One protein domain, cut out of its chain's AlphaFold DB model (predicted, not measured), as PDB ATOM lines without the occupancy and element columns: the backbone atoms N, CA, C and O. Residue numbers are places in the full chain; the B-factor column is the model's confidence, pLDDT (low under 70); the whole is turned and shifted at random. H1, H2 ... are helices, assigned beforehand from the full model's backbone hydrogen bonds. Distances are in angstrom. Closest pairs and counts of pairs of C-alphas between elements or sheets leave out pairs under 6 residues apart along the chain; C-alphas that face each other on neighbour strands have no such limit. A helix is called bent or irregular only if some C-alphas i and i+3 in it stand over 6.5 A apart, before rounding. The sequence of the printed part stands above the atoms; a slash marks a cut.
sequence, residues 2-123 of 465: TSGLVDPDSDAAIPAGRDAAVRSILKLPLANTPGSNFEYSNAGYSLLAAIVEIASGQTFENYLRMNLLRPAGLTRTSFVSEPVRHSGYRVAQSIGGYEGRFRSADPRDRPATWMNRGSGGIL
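This is residues 2 to 123 of the 465 residues of the protein "Beta-lactamase family protein" of Pyrinomonadaceae bacterium (UniProt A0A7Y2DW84). Little regular structure is present: H1 and H2 form a helical hairpin, H3 makes a corner with H2, and short H4 lies away from them among long loops. The last loop, residues 87 to 123, returns so that residues 122 to 123 pair antiparallel with 78 to 79. The 122 printed residues hold four named helices, H1 to H4 in order, and no named strand; the class is all helix, with only 37 residues in named elements. The whole is only just compact, close to loose: radius of gyration of the C-alphas 16.1 A, spans 46 by 41 by 25 A.

H1, residues 18 to 25, begins at C-alpha 18 (102.670, 118.439, 66.818) and is 10.5 A long. H2, residues 42 to 56, is 21.2 A. H3, residues 60 to 69, is 11.9 A and only just irregular: C-alphas 66 and 69 are 6.53 A apart. H4, residues 83 to 86, 5.3 A, ends at C-alpha 86 (84.250, 104.726, 67.244).

H1 and H2 touch, closest C-alphas Val 22 and Leu 47, 6.5 A, opposite ways at a steep tilt of 35.3 degrees, only just past shallow. H2 and H3 touch, closest C-alphas Glu 53 and Phe 60, 5.5 A, about perpendicular at 79 degrees. H4 is apart from H1, H2 and H3. Every O i to N i+4 pair is within hydrogen-bond range in H1 and H2, 5 of 6 in H3; H4 is too short for one.

C-alphas Thr 33 and Gly 88, the two farthest apart, are 47.3 A apart. The printed part has no cut. Links H1 to H2 and H3 to H4 are long. Residues 9 to 16, 95 to 105 and 111 to 112 have pLDDT under 70.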
ATOM      1  N   THR A   2      95.527 132.462  53.212       89.56
ATOM      2  CA  THR A   2      96.246 133.639  52.682       89.56
ATOM      3  C   THR A   2      97.649 133.738  53.254       89.56
ATOM      4  O   THR A   2      98.321 134.740  53.093       89.56
ATOM      5  N   SER A   3      98.118 132.712  53.957       91.25
ATOM      6  CA  SER A   3      99.449 132.710  54.559       91.25
ATOM      7  C   SER A   3     100.567 132.487  53.539       91.25
ATOM      8  O   SER A   3     101.725 132.623  53.904       91.25
ATOM      9  N   GLY A   4     100.236 132.090  52.305       86.06
ATOM     10  CA  GLY A   4     101.206 131.609  51.320       86.06
ATOM     11  C   GLY A   4     101.717 130.190  51.593       86.06
ATOM     12  O   GLY A   4     102.549 129.706  50.838       86.06
ATOM     13  N   LEU A   5     101.242 129.521  52.652       89.38
ATOM     14  CA  LEU A   5     101.619 128.138  52.954       89.38
ATOM     15  C   LEU A   5     101.092 127.193  51.876       89.38
ATOM     16  O   LEU A   5      99.944 127.324  51.457       89.38
ATOM     17  N   VAL A   6     101.920 126.221  51.507       83.06
ATOM     18  CA  VAL A   6     101.564 125.106  50.629       83.06
ATOM     19  C   VAL A   6     101.399 123.827  51.439       83.06
ATOM     20  O   VAL A   6     101.885 123.721  52.570       83.06
ATOM     21  N   ASP A   7     100.700 122.855  50.868       81.50
ATOM     22  CA  ASP A   7     100.629 121.519  51.449       81.50
ATOM     23  C   ASP A   7     101.904 120.723  51.118       81.50
ATOM     24  O   ASP A   7     102.465 120.903  50.037       81.50
ATOM     25  N   PRO A   8     102.401 119.883  52.044       70.38
ATOM     26  CA  PRO A   8     103.558 119.035  51.777       70.38
ATOM     27  C   PRO A   8     103.238 117.977  50.717       70.38
ATOM     28  O   PRO A   8     102.086 117.560  50.576       70.38
ATOM     29  N   ASP A   9     104.276 117.492  50.033       63.56
ATOM     30  CA  ASP A   9     104.156 116.360  49.115       63.56
ATOM     31  C   ASP A   9     103.586 115.129  49.836       63.56
ATOM     32  O   ASP A   9     103.948 114.836  50.979       63.56
ATOM     33  N   SER A  10     102.718 114.379  49.150       56.44
ATOM     34  CA  SER A  10     102.084 113.156  49.675       56.44
ATOM     35  C   SER A  10     103.072 112.095  50.147       56.44
ATOM     36  O   SER A  10     102.721 111.273  50.991       56.44
ATOM     37  N   ASP A  11     104.285 112.120  49.595       43.56
ATOM     38  CA  ASP A  11     105.330 111.120  49.810       43.56
ATOM     39  C   ASP A  11     106.271 111.513  50.963       43.56
ATOM     40  O   ASP A  11     107.164 110.752  51.344       43.56
ATOM     41  N   ALA A  12     106.087 112.705  51.544       54.50
ATOM     42  CA  ALA A  12     106.885 113.159  52.668       54.50
ATOM     43  C   ALA A  12     106.570 112.332  53.925       54.50
ATOM     44  O   ALA A  12     105.411 112.130  54.293       54.50
ATOM     45  N   ALA A  13     107.625 111.896  54.622       56.31
ATOM     46  CA  ALA A  13     107.499 111.183  55.886       56.31
ATOM     47  C   ALA A  13     106.617 111.976  56.860       56.31
ATOM     48  O   ALA A  13     106.923 113.108  57.241       56.31
ATOM     49  N   ILE A  14     105.508 111.358  57.253       61.19
ATOM     50  CA  ILE A  14     104.468 111.991  58.046       61.19
ATOM     51  C   ILE A  14     104.933 112.124  59.506       61.19
ATOM     52  O   ILE A  14     105.132 111.106  60.177       61.19
ATOM     53  N   PRO A  15     105.071 113.342  60.062       66.31
ATOM     54  CA  PRO A  15     105.538 113.500  61.433       66.31
ATOM     55  C   PRO A  15     104.485 113.040  62.456       66.31
ATOM     56  O   PRO A  15     103.336 113.485  62.429       66.31
ATOM     57  N   ALA A  16     104.888 112.195  63.411       66.94
ATOM     58  CA  ALA A  16     103.988 111.575  64.393       66.94
ATOM     59  C   ALA A  16     103.569 112.486  65.575       66.94
ATOM     60  O   ALA A  16     102.953 112.019  66.530       66.94
ATOM     61  N   GLY A  17     103.862 113.792  65.545       83.56
ATOM     62  CA  GLY A  17     103.535 114.701  66.650       83.56
ATOM     63  C   GLY A  17     103.541 116.176  66.262       83.56
ATOM     64  O   GLY A  17     104.157 116.554  65.262       83.56
ATOM     65  N   ARG A  18     102.876 117.006  67.082       89.06
ATOM     66  CA  ARG A  18     102.670 118.439  66.818       89.06
ATOM     67  C   ARG A  18     103.956 119.151  66.448       89.06
ATOM     68  O   ARG A  18     104.031 119.735  65.378       89.06
ATOM     69  N   ASP A  19     104.967 119.104  67.309       90.38
ATOM     70  CA  ASP A  19     106.159 119.932  67.122       90.38
ATOM     71  C   ASP A  19     106.950 119.532  65.871       90.38
ATOM     72  O   ASP A  19     107.515 120.385  65.190       90.38
ATOM     73  N   ALA A  20     106.971 118.240  65.539       88.81
ATOM     74  CA  ALA A  20     107.612 117.758  64.324       88.81
ATOM     75  C   ALA A  20     106.841 118.201  63.069       88.81
ATOM     76  O   ALA A  20     107.465 118.665  62.119       88.81
ATOM     77  N   ALA A  21     105.505 118.144  63.101       87.75
ATOM     78  CA  ALA A  21     104.647 118.615  62.015       87.75
ATOM     79  C   ALA A  21     104.687 120.140  61.841       87.75
ATOM     80  O   ALA A  21     104.788 120.643  60.727       87.75
ATOM     81  N   VAL A  22     104.683 120.903  62.934       90.94
ATOM     82  CA  VAL A  22     104.853 122.360  62.885       90.94
ATOM     83  C   VAL A  22     106.211 122.700  62.275       90.94
ATOM     84  O   VAL A  22     106.277 123.491  61.338       90.94
ATOM     85  N   ARG A  23     107.297 122.059  62.731       90.94
ATOM     86  CA  ARG A  23     108.634 122.275  62.156       90.94
ATOM     87  C   ARG A  23     108.715 121.898  60.680       90.94
ATOM     88  O   ARG A  23     109.440 122.570  59.956       90.94
ATOM     89  N   SER A  24     108.029 120.847  60.228       88.50
ATOM     90  CA  SER A  24     108.026 120.489  58.806       88.50
ATOM     91  C   SER A  24     107.262 121.515  57.976       88.50
ATOM     92  O   SER A  24     107.780 121.944  56.953       88.50
ATOM     93  N   ILE A  25     106.094 121.975  58.439       89.06
ATOM     94  CA  ILE A  25     105.303 122.999  57.739       89.06
ATOM     95  C   ILE A  25     106.083 124.314  57.636       89.06
ATOM     96  O   ILE A  25     106.142 124.908  56.568       89.06
ATOM     97  N   LEU A  26     106.723 124.754  58.722       90.50
ATOM     98  CA  LEU A  26     107.473 126.017  58.751       90.50
ATOM     99  C   LEU A  26     108.748 126.005  57.892       90.50
ATOM    100  O   LEU A  26     109.323 127.064  57.656       90.50
ATOM    101  N   LYS A  27     109.204 124.831  57.438       90.75
ATOM    102  CA  LYS A  27     110.326 124.697  56.497       90.75
ATOM    103  C   LYS A  27     109.895 124.763  55.033       90.75
ATOM    104  O   LYS A  27     110.764 124.869  54.171       90.75
ATOM    105  N   LEU A  28     108.597 124.660  54.742       86.44
ATOM    106  CA  LEU A  28     108.104 124.721  53.371       86.44
ATOM    107  C   LEU A  28     108.254 126.148  52.821       86.44
ATOM    108  O   LEU A  28     107.997 127.113  53.548       86.44
ATOM    109  N   PRO A  29     108.648 126.304  51.547       87.38
ATOM    110  CA  PRO A  29     108.645 127.609  50.908       87.38
ATOM    111  C   PRO A  29     107.211 128.141  50.816       87.38
ATOM    112  O   PRO A  29     106.262 127.388  50.592       87.38
ATOM    113  N   LEU A  30     107.056 129.455  50.968       87.44
ATOM    114  CA  LEU A  30     105.776 130.103  50.712       87.44
ATOM    115  C   LEU A  30     105.572 130.244  49.202       87.44
ATOM    116  O   LEU A  30     106.473 130.693  48.495       87.44
ATOM    117  N   ALA A  31     104.378 129.912  48.719       79.81
ATOM    118  CA  ALA A  31     103.993 130.147  47.328       79.81
ATOM    119  C   ALA A  31     103.835 131.642  47.022       79.81
ATOM    120  O   ALA A  31     104.088 132.075  45.904       79.81
ATOM    121  N   ASN A  32     103.406 132.425  48.015       82.06
ATOM    122  CA  ASN A  32     103.086 133.841  47.872       82.06
ATOM    123  C   ASN A  32     103.451 134.608  49.147       82.06
ATOM    124  O   ASN A  32     103.564 134.025  50.228       82.06
ATOM    125  N   THR A  33     103.574 135.931  49.043       89.56
ATOM    126  CA  THR A  33     103.692 136.795  50.221       89.56
ATOM    127  C   THR A  33     102.454 136.628  51.118       89.56
ATOM    128  O   THR A  33     101.326 136.635  50.619       89.56
ATOM    129  N   PRO A  34     102.606 136.492  52.449       93.25
ATOM    130  CA  PRO A  34     101.456 136.407  53.340       93.25
ATOM    131  C   PRO A  34     100.497 137.591  53.150       93.25
ATOM    132  O   PRO A  34     100.887 138.752  53.224       93.25
ATOM    133  N   GLY A  35      99.230 137.281  52.904       86.25
ATOM    134  CA  GLY A  35      98.144 138.227  52.672       86.25
ATOM    135  C   GLY A  35      97.913 138.593  51.205       86.25
ATOM    136  O   GLY A  35      96.845 139.119  50.910       86.25
ATOM    137  N   SER A  36      98.848 138.306  50.291       79.88
ATOM    138  CA  SER A  36      98.748 138.787  48.905       79.88
ATOM    139  C   SER A  36      97.789 137.970  48.041       79.88
ATOM    140  O   SER A  36      97.098 138.529  47.195       79.88
ATOM    141  N   ASN A  37      97.721 136.652  48.252       79.62
ATOM    142  CA  ASN A  37      96.960 135.737  47.403       79.62
ATOM    143  C   ASN A  37      96.214 134.689  48.229       79.62
ATOM    144  O   ASN A  37      96.610 134.339  49.345       79.62
ATOM    145  N   PHE A  38      95.132 134.175  47.651       80.31
ATOM    146  CA  PHE A  38      94.466 132.985  48.158       80.31
ATOM    147  C   PHE A  38      95.220 131.730  47.699       80.31
ATOM    148  O   PHE A  38      95.406 131.545  46.503       80.31
ATOM    149  N   GLU A  39      95.592 130.871  48.645       78.62
ATOM    150  CA  GLU A  39      96.190 129.551  48.413       78.62
ATOM    151  C   GLU A  39      95.568 128.555  49.402       78.62
ATOM    152  O   GLU A  39      95.671 128.728  50.629       78.62
ATOM    153  N   TYR A  40      94.856 127.547  48.886       83.38
ATOM    154  CA  TYR A  40      94.233 126.542  49.744       83.38
ATOM    155  C   TYR A  40      95.327 125.676  50.369       83.38
ATOM    156  O   TYR A  40      96.205 125.175  49.685       83.38
ATOM    157  N   SER A  41      95.269 125.496  51.685       85.88
ATOM    158  CA  SER A  41      96.307 124.777  52.422       85.88
ATOM    159  C   SER A  41      95.735 124.120  53.668       85.88
ATOM    160  O   SER A  41      95.280 124.796  54.601       85.88
ATOM    161  N   ASN A  42      95.788 122.794  53.674       88.12
ATOM    162  CA  ASN A  42      95.543 121.942  54.827       88.12
ATOM    163  C   ASN A  42      96.616 122.139  55.907       88.12
ATOM    164  O   ASN A  42      96.288 122.175  57.095       88.12
ATOM    165  N   ALA A  43      97.877 122.347  55.517       88.69
ATOM    166  CA  ALA A  43      98.973 122.641  56.436       88.69
ATOM    167  C   ALA A  43      98.683 123.889  57.288       88.69
ATOM    168  O   ALA A  43      98.879 123.872  58.505       88.69
ATOM    169  N   GLY A  44      98.113 124.937  56.684       92.88
ATOM    170  CA  GLY A  44      97.660 126.124  57.413       92.88
ATOM    171  C   GLY A  44      96.627 125.811  58.505       92.88
ATOM    172  O   GLY A  44      96.714 126.350  59.607       92.88
ATOM    173  N   TYR A  45      95.687 124.899  58.244       93.88
ATOM    174  CA  TYR A  45      94.714 124.456  59.249       93.88
ATOM    175  C   TYR A  45      95.344 123.596  60.348       93.88
ATOM    176  O   TYR A  45      94.962 123.702  61.512       93.88
ATOM    177  N   SER A  46      96.354 122.795  60.025       91.81
ATOM    178  CA  SER A  46      97.096 122.024  61.028       91.81
ATOM    179  C   SER A  46      97.960 122.902  61.938       91.81
ATOM    180  O   SER A  46      98.093 122.600  63.126       91.81
ATOM    181  N   LEU A  47      98.455 124.045  61.447       94.31
ATOM    182  CA  LEU A  47      99.026 125.080  62.315       94.31
ATOM    183  C   LEU A  47      97.966 125.737  63.210       94.31
ATOM    184  O   LEU A  47      98.242 125.975  64.384       94.31
ATOM    185  N   LEU A  48      96.746 125.985  62.713       96.12
ATOM    186  CA  LEU A  48      95.649 126.486  63.557       96.12
ATOM    187  C   LEU A  48      95.317 125.514  64.698       96.12
ATOM    188  O   LEU A  48      95.105 125.955  65.825       96.12
ATOM    189  N   ALA A  49      95.339 124.202  64.443       94.94
ATOM    190  CA  ALA A  49      95.175 123.200  65.496       94.94
ATOM    191  C   ALA A  49      96.283 123.300  66.561       94.94
ATOM    192  O   ALA A  49      95.988 123.291  67.755       94.94
ATOM    193  N   ALA A  50      97.544 123.475  66.146       95.12
ATOM    194  CA  ALA A  50      98.660 123.695  67.068       95.12
ATOM    195  C   ALA A  50      98.504 124.990  67.890       95.12
ATOM    196  O   ALA A  50      98.781 124.989  69.086       95.12
ATOM    197  N   ILE A  51      98.012 126.075  67.279       97.00
ATOM    198  CA  ILE A  51      97.716 127.336  67.979       97.00
ATOM    199  C   ILE A  51      96.651 127.118  69.058       97.00
ATOM    200  O   ILE A  51      96.811 127.610  70.173       97.00
ATOM    201  N   VAL A  52      95.594 126.357  68.761       96.81
ATOM    202  CA  VAL A  52      94.563 126.012  69.752       96.81
ATOM    203  C   VAL A  52      95.159 125.227  70.917       96.81
ATOM    204  O   VAL A  52      94.821 125.513  72.064       96.81
ATOM    205  N   GLU A  53      96.069 124.281  70.668       95.69
ATOM    206  CA  GLU A  53      96.727 123.561  71.763       95.69
ATOM    207  C   GLU A  53      97.552 124.476  72.660       95.69
ATOM    208  O   GLU A  53      97.433 124.414  73.881       95.69
ATOM    209  N   ILE A  54      98.366 125.343  72.054       96.38
ATOM    210  CA  ILE A  54      99.219 126.284  72.784       96.38
ATOM    211  C   ILE A  54      98.357 127.235  73.619       96.38
ATOM    212  O   ILE A  54      98.632 127.438  74.799       96.38
ATOM    213  N   ALA A  55      97.296 127.785  73.028       97.88
ATOM    214  CA  ALA A  55      96.422 128.743  73.697       97.88
ATOM    215  C   ALA A  55      95.569 128.108  74.807       97.88
ATOM    216  O   ALA A  55      95.243 128.775  75.785       97.88
ATOM    217  N   SER A  56      95.179 126.840  74.656       97.12
ATOM    218  CA  SER A  56      94.282 126.161  75.601       97.12
ATOM    219  C   SER A  56      94.990 125.289  76.638       97.12
ATOM    220  O   SER A  56      94.353 124.887  77.613       97.12
ATOM    221  N   GLY A  57      96.258 124.931  76.411       97.06
ATOM    222  CA  GLY A  57      96.981 123.929  77.197       97.06
ATOM    223  C   GLY A  57      96.436 122.499  77.051       97.06
ATOM    224  O   GLY A  57      96.831 121.614  77.806       97.06
ATOM    225  N   GLN A  58      95.514 122.256  76.115       96.19
ATOM    226  CA  GLN A  58      94.877 120.959  75.881       96.19
ATOM    227  C   GLN A  58      95.278 120.400  74.524       96.19
ATOM    228  O   GLN A  58      95.606 121.154  73.610       96.19
ATOM    229  N   THR A  59      95.182 119.078  74.356       92.56
ATOM    230  CA  THR A  59      95.295 118.528  73.004       92.56
ATOM    231  C   THR A  59      94.136 119.008  72.132       92.56
ATOM    232  O   THR A  59      93.032 119.219  72.642       92.56
ATOM    233  N   PHE A  60      94.347 119.151  70.824       92.94
ATOM    234  CA  PHE A  60      93.327 119.673  69.914       92.94
ATOM    235  C   PHE A  60      92.044 118.830  69.960       92.94
ATOM    236  O   PHE A  60      90.941 119.366  70.081       92.94
ATOM    237  N   GLU A  61      92.182 117.501  69.972       91.62
ATOM    238  CA  GLU A  61      91.060 116.573  70.107       91.62
ATOM    239  C   GLU A  61      90.306 116.745  71.432       91.62
ATOM    240  O   GLU A  61      89.072 116.745  71.448       91.62
ATOM    241  N   ASN A  62      91.025 116.921  72.549       93.69
ATOM    242  CA  ASN A  62      90.404 117.156  73.853       93.69
ATOM    243  C   ASN A  62      89.684 118.503  73.894       93.69
ATOM    244  O   ASN A  62      88.537 118.557  74.346       93.69
ATOM    245  N   TYR A  63      90.313 119.558  73.374       95.62
ATOM    246  CA  TYR A  63      89.719 120.884  73.320       95.62
ATOM    247  C   TYR A  63      88.414 120.867  72.519       95.62
ATOM    248  O   TYR A  63      87.377 121.283  73.039       95.62
ATOM    249  N   LEU A  64      88.428 120.326  71.294       94.00
ATOM    250  CA  LEU A  64      87.220 120.227  70.472       94.00
ATOM    251  C   LEU A  64      86.149 119.384  71.155       94.00
ATOM    252  O   LEU A  64      84.991 119.792  71.216       94.00
ATOM    253  N   ARG A  65      86.514 118.225  71.711       93.12
ATOM    254  CA  ARG A  65      85.562 117.345  72.394       93.12
ATOM    255  C   ARG A  65      84.867 118.043  73.559       93.12
ATOM    256  O   ARG A  65      83.645 117.950  73.672       93.12
ATOM    257  N   MET A  66      85.633 118.692  74.430       95.00
ATOM    258  CA  MET A  66      85.116 119.264  75.671       95.00
ATOM    259  C   MET A  66      84.388 120.586  75.449       95.00
ATOM    260  O   MET A  66      83.371 120.819  76.097       95.00
ATOM    261  N   ASN A  67      84.863 121.412  74.517       93.44
ATOM    262  CA  ASN A  67      84.347 122.766  74.330       93.44
ATOM    263  C   ASN A  67      83.339 122.879  73.183       93.44
ATOM    264  O   ASN A  67      82.498 123.770  73.223       93.44
ATOM    265  N   LEU A  68      83.380 121.981  72.190       93.38
ATOM    266  CA  LEU A  68      82.514 122.048  71.007       93.38
ATOM    267  C   LEU A  68      81.637 120.801  70.842       93.38
ATOM    268  O   LEU A  68      80.416 120.918  70.883       93.38
ATOM    269  N   LEU A  69      82.220 119.604  70.709       94.44
ATOM    270  CA  LEU A  69      81.467 118.403  70.322       94.44
ATOM    271  C   LEU A  69      80.461 117.971  71.396       94.44
ATOM    272  O   LEU A  69      79.272 117.835  71.107       94.44
ATOM    273  N   ARG A  70      80.901 117.785  72.651       94.62
ATOM    274  CA  ARG A  70      79.996 117.381  73.741       94.62
ATOM    275  C   ARG A  70      78.924 118.433  74.019       94.62
ATOM    276  O   ARG A  70      77.757 118.044  74.065       94.62
ATOM    277  N   PRO A  71      79.243 119.735  74.169       94.75
ATOM    278  CA  PRO A  71      78.210 120.715  74.490       94.75
ATOM    279  C   PRO A  71      77.215 120.949  73.343       94.75
ATOM    280  O   PRO A  71      76.104 121.410  73.609       94.75
ATOM    281  N   ALA A  72      77.593 120.650  72.093       95.56
ATOM    282  CA  ALA A  72      76.702 120.695  70.929       95.56
ATOM    283  C   ALA A  72      75.948 119.368  70.693       95.56
ATOM    284  O   ALA A  72      75.111 119.280  69.795       95.56
ATOM    285  N   GLY A  73      76.207 118.333  71.502       95.44
ATOM    286  CA  GLY A  73      75.534 117.036  71.403       95.44
ATOM    287  C   GLY A  73      75.995 116.174  70.222       95.44
ATOM    288  O   GLY A  73      75.232 115.331  69.747       95.44
ATOM    289  N   LEU A  74      77.223 116.365  69.735       95.31
ATOM    290  CA  LEU A  74      77.819 115.612  68.626       95.31
ATOM    291  C   LEU A  74      78.411 114.293  69.150       95.31
ATOM    292  O   LEU A  74      79.621 114.117  69.275       95.31
ATOM    293  N   THR A  75      77.533 113.371  69.539       92.38
ATOM    294  CA  THR A  75      77.891 112.107  70.213       92.38
ATOM    295  C   THR A  75      78.547 111.066  69.305       92.38
ATOM    296  O   THR A  75      79.105 110.089  69.798       92.38
ATOM    297  N   ARG A  76      78.454 111.249  67.987       93.19
ATOM    298  CA  ARG A  76      78.941 110.333  66.947       93.19
ATOM    299  C   ARG A  76      79.973 111.017  66.045       93.19
ATOM    300  O   ARG A  76      80.120 110.651  64.880       93.19
ATOM    301  N   THR A  77      80.654 112.024  66.586       93.88
ATOM    302  CA  THR A  77      81.708 112.777  65.914       93.88
ATOM    303  C   THR A  77      82.991 112.665  66.720       93.88
ATOM    304  O   THR A  77      83.013 112.996  67.905       93.88
ATOM    305  N   SER A  78      84.058 112.182  66.093       91.38
ATOM    306  CA  SER A  78      85.371 112.043  66.727       91.38
ATOM    307  C   SER A  78      86.460 111.959  65.663       91.38
ATOM    308  O   SER A  78      86.180 111.747  64.482       91.38
ATOM    309  N   PHE A  79      87.711 112.106  66.077       88.31
ATOM    310  CA  PHE A  79      88.847 111.977  65.175       88.31
ATOM    311  C   PHE A  79      89.077 110.530  64.733       88.31
ATOM    312  O   PHE A  79      88.871 109.605  65.520       88.31
ATOM    313  N   VAL A  80      89.547 110.338  63.496       81.62
ATOM    314  CA  VAL A  80      90.083 109.052  62.999       81.62
ATOM    315  C   VAL A  80      91.175 108.521  63.929       81.62
ATOM    316  O   VAL A  80      91.230 107.324  64.185       81.62
ATOM    317  N   SER A  81      91.988 109.419  64.501       76.12
ATOM    318  CA  SER A  81      93.066 109.093  65.442       76.12
ATOM    319  C   SER A  81      92.596 108.514  66.780       76.12
ATOM    320  O   SER A  81      93.420 108.063  67.571       76.12
ATOM    321  N   GLU A  82      91.286 108.495  67.042       80.62
ATOM    322  CA  GLU A  82      90.692 107.942  68.257       80.62
ATOM    323  C   GLU A  82      89.780 106.737  67.927       80.62
ATOM    324  O   GLU A  82      88.578 106.789  68.206       80.62
ATOM    325  N   PRO A  83      90.306 105.627  67.361       73.81
ATOM    326  CA  PRO A  83      89.503 104.492  66.880       73.81
ATOM    327  C   PRO A  83      88.616 103.876  67.971       73.81
ATOM    328  O   PRO A  83      87.478 103.488  67.706       73.81
ATOM    329  N   VAL A  84      89.081 103.874  69.225       73.62
ATOM    330  CA  VAL A  84      88.311 103.405  70.391       73.62
ATOM    331  C   VAL A  84      87.024 104.208  70.590       73.62
ATOM    332  O   VAL A  84      86.016 103.651  71.010       73.62
ATOM    333  N   ARG A  85      86.989 105.498  70.242       79.12
ATOM    334  CA  ARG A  85      85.768 106.319  70.354       79.12
ATOM    335  C   ARG A  85      84.732 106.015  69.282       79.12
ATOM    336  O   ARG A  85      83.582 106.422  69.416       79.12
ATOM    337  N   HIS A  86      85.137 105.276  68.257       76.69
ATOM    338  CA  HIS A  86      84.250 104.726  67.244       76.69
ATOM    339  C   HIS A  86      83.807 103.295  67.578       76.69
ATOM    340  O   HIS A  86      82.996 102.723  66.848       76.69
ATOM    341  N   SER A  87      84.314 102.702  68.669       71.56
ATOM    342  CA  SER A  87      83.881 101.377  69.120       71.56
ATOM    343  C   SER A  87      82.398 101.415  69.508       71.56
ATOM    344  O   SER A  87      81.940 102.316  70.207       71.56
ATOM    345  N   GLY A  88      81.616 100.477  68.972       77.69
ATOM    346  CA  GLY A  88      80.160 100.436  69.152       77.69
ATOM    347  C   GLY A  88      79.340 101.205  68.108       77.69
ATOM    348  O   GLY A  88      78.118 101.057  68.080       77.69
ATOM    349  N   TYR A  89      79.967 101.962  67.201       83.81
ATOM    350  CA  TYR A  89      79.275 102.573  66.063       83.81
ATOM    351  C   TYR A  89      79.491 101.786  64.768       83.81
ATOM    352  O   TYR A  89      80.551 101.212  64.527       83.81
ATOM    353  N   ARG A  90      78.477 101.803  63.894       86.25
ATOM    354  CA  ARG A  90      78.625 101.368  62.501       86.25
ATOM    355  C   ARG A  90      79.327 102.479  61.726       86.25
ATOM    356  O   ARG A  90      78.715 103.510  61.449       86.25
ATOM    357  N   VAL A  91      80.603 102.274  61.419       87.44
ATOM    358  CA  VAL A  91      81.406 103.178  60.589       87.44
ATOM    359  C   VAL A  91      81.308 102.717  59.139       87.44
ATOM    360  O   VAL A  91      81.458 101.531  58.853       87.44
ATOM    361  N   ALA A  92      81.004 103.643  58.230       87.50
ATOM    362  CA  ALA A  92      80.927 103.336  56.808       87.50
ATOM    363  C   ALA A  92      82.323 102.989  56.270       87.50
ATOM    364  O   ALA A  92      83.274 103.736  56.494       87.50
ATOM    365  N   GLN A  93      82.426 101.876  55.549       83.44
ATOM    366  CA  GLN A  93      83.639 101.483  54.829       83.44
ATOM    367  C   GLN A  93      83.619 102.070  53.422       83.44
ATOM    368  O   GLN A  93      82.538 102.309  52.886       83.44
ATOM    369  N   SER A  94      84.774 102.319  52.814       75.88
ATOM    370  CA  SER A  94      84.810 102.777  51.424       75.88
ATOM    371  C   SER A  94      84.227 101.716  50.478       75.88
ATOM    372  O   SER A  94      84.596 100.547  50.535       75.88
ATOM    373  N   ILE A  95      83.310 102.124  49.598       67.31
ATOM    374  CA  ILE A  95      82.709 101.273  48.560       67.31
ATOM    375  C   ILE A  95      83.043 101.903  47.214       67.31
ATOM    376  O   ILE A  95      82.677 103.044  46.973       67.31
ATOM    377  N   GLY A  96      83.736 101.197  46.322       58.06
ATOM    378  CA  GLY A  96      84.121 101.787  45.034       58.06
ATOM    379  C   GLY A  96      85.191 102.869  45.199       58.06
ATOM    380  O   GLY A  96      84.976 104.047  44.913       58.06
ATOM    381  N   GLY A  97      86.352 102.448  45.694       47.81
ATOM    382  CA  GLY A  97      87.610 103.161  45.528       47.81
ATOM    383  C   GLY A  97      88.396 102.560  44.366       47.81
ATOM    384  O   GLY A  97      88.179 101.420  43.970       47.81
ATOM    385  N   TYR A  98      89.316 103.348  43.831       40.91
ATOM    386  CA  TYR A  98      90.355 102.914  42.900       40.91
ATOM    387  C   TYR A  98      90.971 101.525  43.274       40.91
ATOM    388  O   TYR A  98      91.304 101.267  44.434       40.91
ATOM    389  N   GLU A  99      91.062 100.641  42.269       41.84
ATOM    390  CA  GLU A  99      91.803  99.357  42.177       41.84
ATOM    391  C   GLU A  99      91.442  98.146  43.055       41.84
ATOM    392  O   GLU A  99      92.129  97.142  42.954       41.84
ATOM    393  N   GLY A 100      90.543  98.172  44.037       40.97
ATOM    394  CA  GLY A 100      90.649  97.112  45.067       40.97
ATOM    395  C   GLY A 100      92.029  97.084  45.780       40.97
ATOM    396  O   GLY A 100      92.269  96.213  46.619       40.97
ATOM    397  N   ARG A 101      92.902  98.080  45.520       38.94
ATOM    398  CA  ARG A 101      94.007  98.514  46.384       38.94
ATOM    399  C   ARG A 101      93.488  99.422  47.492       38.94
ATOM    400  O   ARG A 101      93.948  99.299  48.622       38.94
ATOM    401  N   PHE A 102      92.421 100.194  47.253       46.12
ATOM    402  CA  PHE A 102      91.466 100.471  48.326       46.12
ATOM    403  C   PHE A 102      90.617  99.212  48.516       46.12
ATOM    404  O   PHE A 102      89.439  99.178  48.158       46.12
ATOM    405  N   ARG A 103      91.216  98.142  49.069       44.03
ATOM    406  CA  ARG A 103      90.420  97.142  49.797       44.03
ATOM    407  C   ARG A 103      89.471  97.936  50.674       44.03
ATOM    408  O   ARG A 103      89.961  98.886  51.270       44.03
ATOM    409  N   SER A 104      88.184  97.580  50.705       51.31
ATOM    410  CA  SER A 104      87.178  98.145  51.619       51.31
ATOM    411  C   SER A 104      87.857  98.574  52.921       51.31
ATOM    412  O   SER A 104      88.198  97.726  53.747       51.31
ATOM    413  N   ALA A 105      88.208  99.856  53.015       67.19
ATOM    414  CA  ALA A 105      89.160 100.307  54.015       67.19
ATOM    415  C   ALA A 105      88.322 100.927  55.101       67.19
ATOM    416  O   ALA A 105      87.544 101.863  54.866       67.19
ATOM    417  N   ASP A 106      88.456 100.371  56.293       78.31
ATOM    418  CA  ASP A 106      87.925 101.026  57.454       78.31
ATOM    419  C   ASP A 106      88.686 102.347  57.630       78.31
ATOM    420  O   ASP A 106      89.913 102.335  57.751       78.31
ATOM    421  N   PRO A 107      88.012 103.511  57.650       77.56
ATOM    422  CA  PRO A 107      88.705 104.779  57.849       77.56
ATOM    423  C   PRO A 107      89.438 104.839  59.202       77.56
ATOM    424  O   PRO A 107      90.289 105.707  59.380       77.56
ATOM    425  N   ARG A 108      89.130 103.930  60.140       77.62
ATOM    426  CA  ARG A 108      89.820 103.769  61.428       77.62
ATOM    427  C   ARG A 108      91.208 103.135  61.311       77.62
ATOM    428  O   ARG A 108      92.013 103.340  62.213       77.62
ATOM    429  N   ASP A 109      91.495 102.422  60.225       76.00
ATOM    430  CA  ASP A 109      92.800 101.783  60.001       76.00
ATOM    431  C   ASP A 109      93.832 102.761  59.424       76.00
ATOM    432  O   ASP A 109      95.009 102.433  59.266       76.00
ATOM    433  N   ARG A 110      93.411 103.992  59.107       72.19
ATOM    434  CA  ARG A 110      94.311 105.007  58.568       72.19
ATOM    435  C   ARG A 110      95.290 105.499  59.636       72.19
ATOM    436  O   ARG A 110      94.875 105.799  60.759       72.19
ATOM    437  N   PRO A 111      96.573 105.683  59.278       68.94
ATOM    438  CA  PRO A 111      97.551 106.219  60.206       68.94
ATOM    439  C   PRO A 111      97.144 107.624  60.657       68.94
ATOM    440  O   PRO A 111      96.922 108.539  59.860       68.94
ATOM    441  N   ALA A 112      97.054 107.792  61.974       69.75
ATOM    442  CA  ALA A 112      96.781 109.068  62.606       69.75
ATOM    443  C   ALA A 112      97.952 110.031  62.379       69.75
ATOM    444  O   ALA A 112      98.988 109.939  63.033       69.75
ATOM    445  N   THR A 113      97.774 110.985  61.471       77.56
ATOM    446  CA  THR A 113      98.767 112.024  61.203       77.56
ATOM    447  C   THR A 113      98.433 113.329  61.907       77.56
ATOM    448  O   THR A 113      97.280 113.768  61.925       77.56
ATOM    449  N   TRP A 114      99.456 113.999  62.446       83.50
ATOM    450  CA  TRP A 114      99.288 115.360  62.948       83.50
ATOM    451  C   TRP A 114      98.868 116.337  61.837       83.50
ATOM    452  O   TRP A 114      98.114 117.277  62.088       83.50
ATOM    453  N   MET A 115      99.282 116.075  60.594       80.94
ATOM    454  CA  MET A 115      98.999 116.922  59.431       80.94
ATOM    455  C   MET A 115      97.512 117.007  59.067       80.94
ATOM    456  O   MET A 115      97.145 117.925  58.337       80.94
ATOM    457  N   ASN A 116      96.660 116.122  59.606       80.25
ATOM    458  CA  ASN A 116      95.220 116.108  59.321       80.25
ATOM    459  C   ASN A 116      94.349 116.599  60.486       80.25
ATOM    460  O   ASN A 116      93.126 116.674  60.337       80.25
ATOM    461  N   ARG A 117      94.931 116.942  61.648       84.50
ATOM    462  CA  ARG A 117      94.140 117.286  62.844       84.50
ATOM    463  C   ARG A 117      93.318 118.555  62.657       84.50
ATOM    464  O   ARG A 117      92.181 118.590  63.101       84.50
ATOM    465  N   GLY A 118      93.841 119.563  61.963       86.81
ATOM    466  CA  GLY A 118      93.088 120.788  61.686       86.81
ATOM    467  C   GLY A 118      92.260 120.758  60.398       86.81
ATOM    468  O   GLY A 118      91.303 121.517  60.280       86.81
ATOM    469  N   SER A 119      92.637 119.920  59.429       86.81
ATOM    470  CA  SER A 119      92.181 120.023  58.037       86.81
ATOM    471  C   SER A 119      91.109 119.009  57.623       86.81
ATOM    472  O   SER A 119      90.260 119.348  56.802       86.81
ATOM    473  N   GLY A 120      91.112 117.784  58.168       86.06
ATOM    474  CA  GLY A 120      90.221 116.728  57.657       86.06
ATOM    475  C   GLY A 120      90.077 115.451  58.491       86.06
ATOM    476  O   GLY A 120      89.425 114.511  58.052       86.06
ATOM    477  N   GLY A 121      90.650 115.379  59.694       85.44
ATOM    478  CA  GLY A 121      90.733 114.141  60.480       85.44
ATOM    479  C   GLY A 121      89.465 113.697  61.222       85.44
ATOM    480  O   GLY A 121      89.560 112.798  62.057       85.44
ATOM    481  N   ILE A 122      88.303 114.313  60.986       90.56
ATOM    482  CA  ILE A 122      87.065 114.053  61.739       90.56
ATOM    483  C   ILE A 122      86.151 113.090  60.972       90.56
ATOM    484  O   ILE A 122      85.832 113.321  59.808       90.56
ATOM    485  N   LEU A 123      85.653 112.062  61.662       91.19
ATOM    486  CA  LEU A 123      84.506 111.268  61.221       91.19
ATOM    487  C   LEU A 123      83.241 111.788  61.901       91.19
ATOM    488  O   LEU A 123      83.250 112.094  63.093       91.19
TER     489      LEU A 123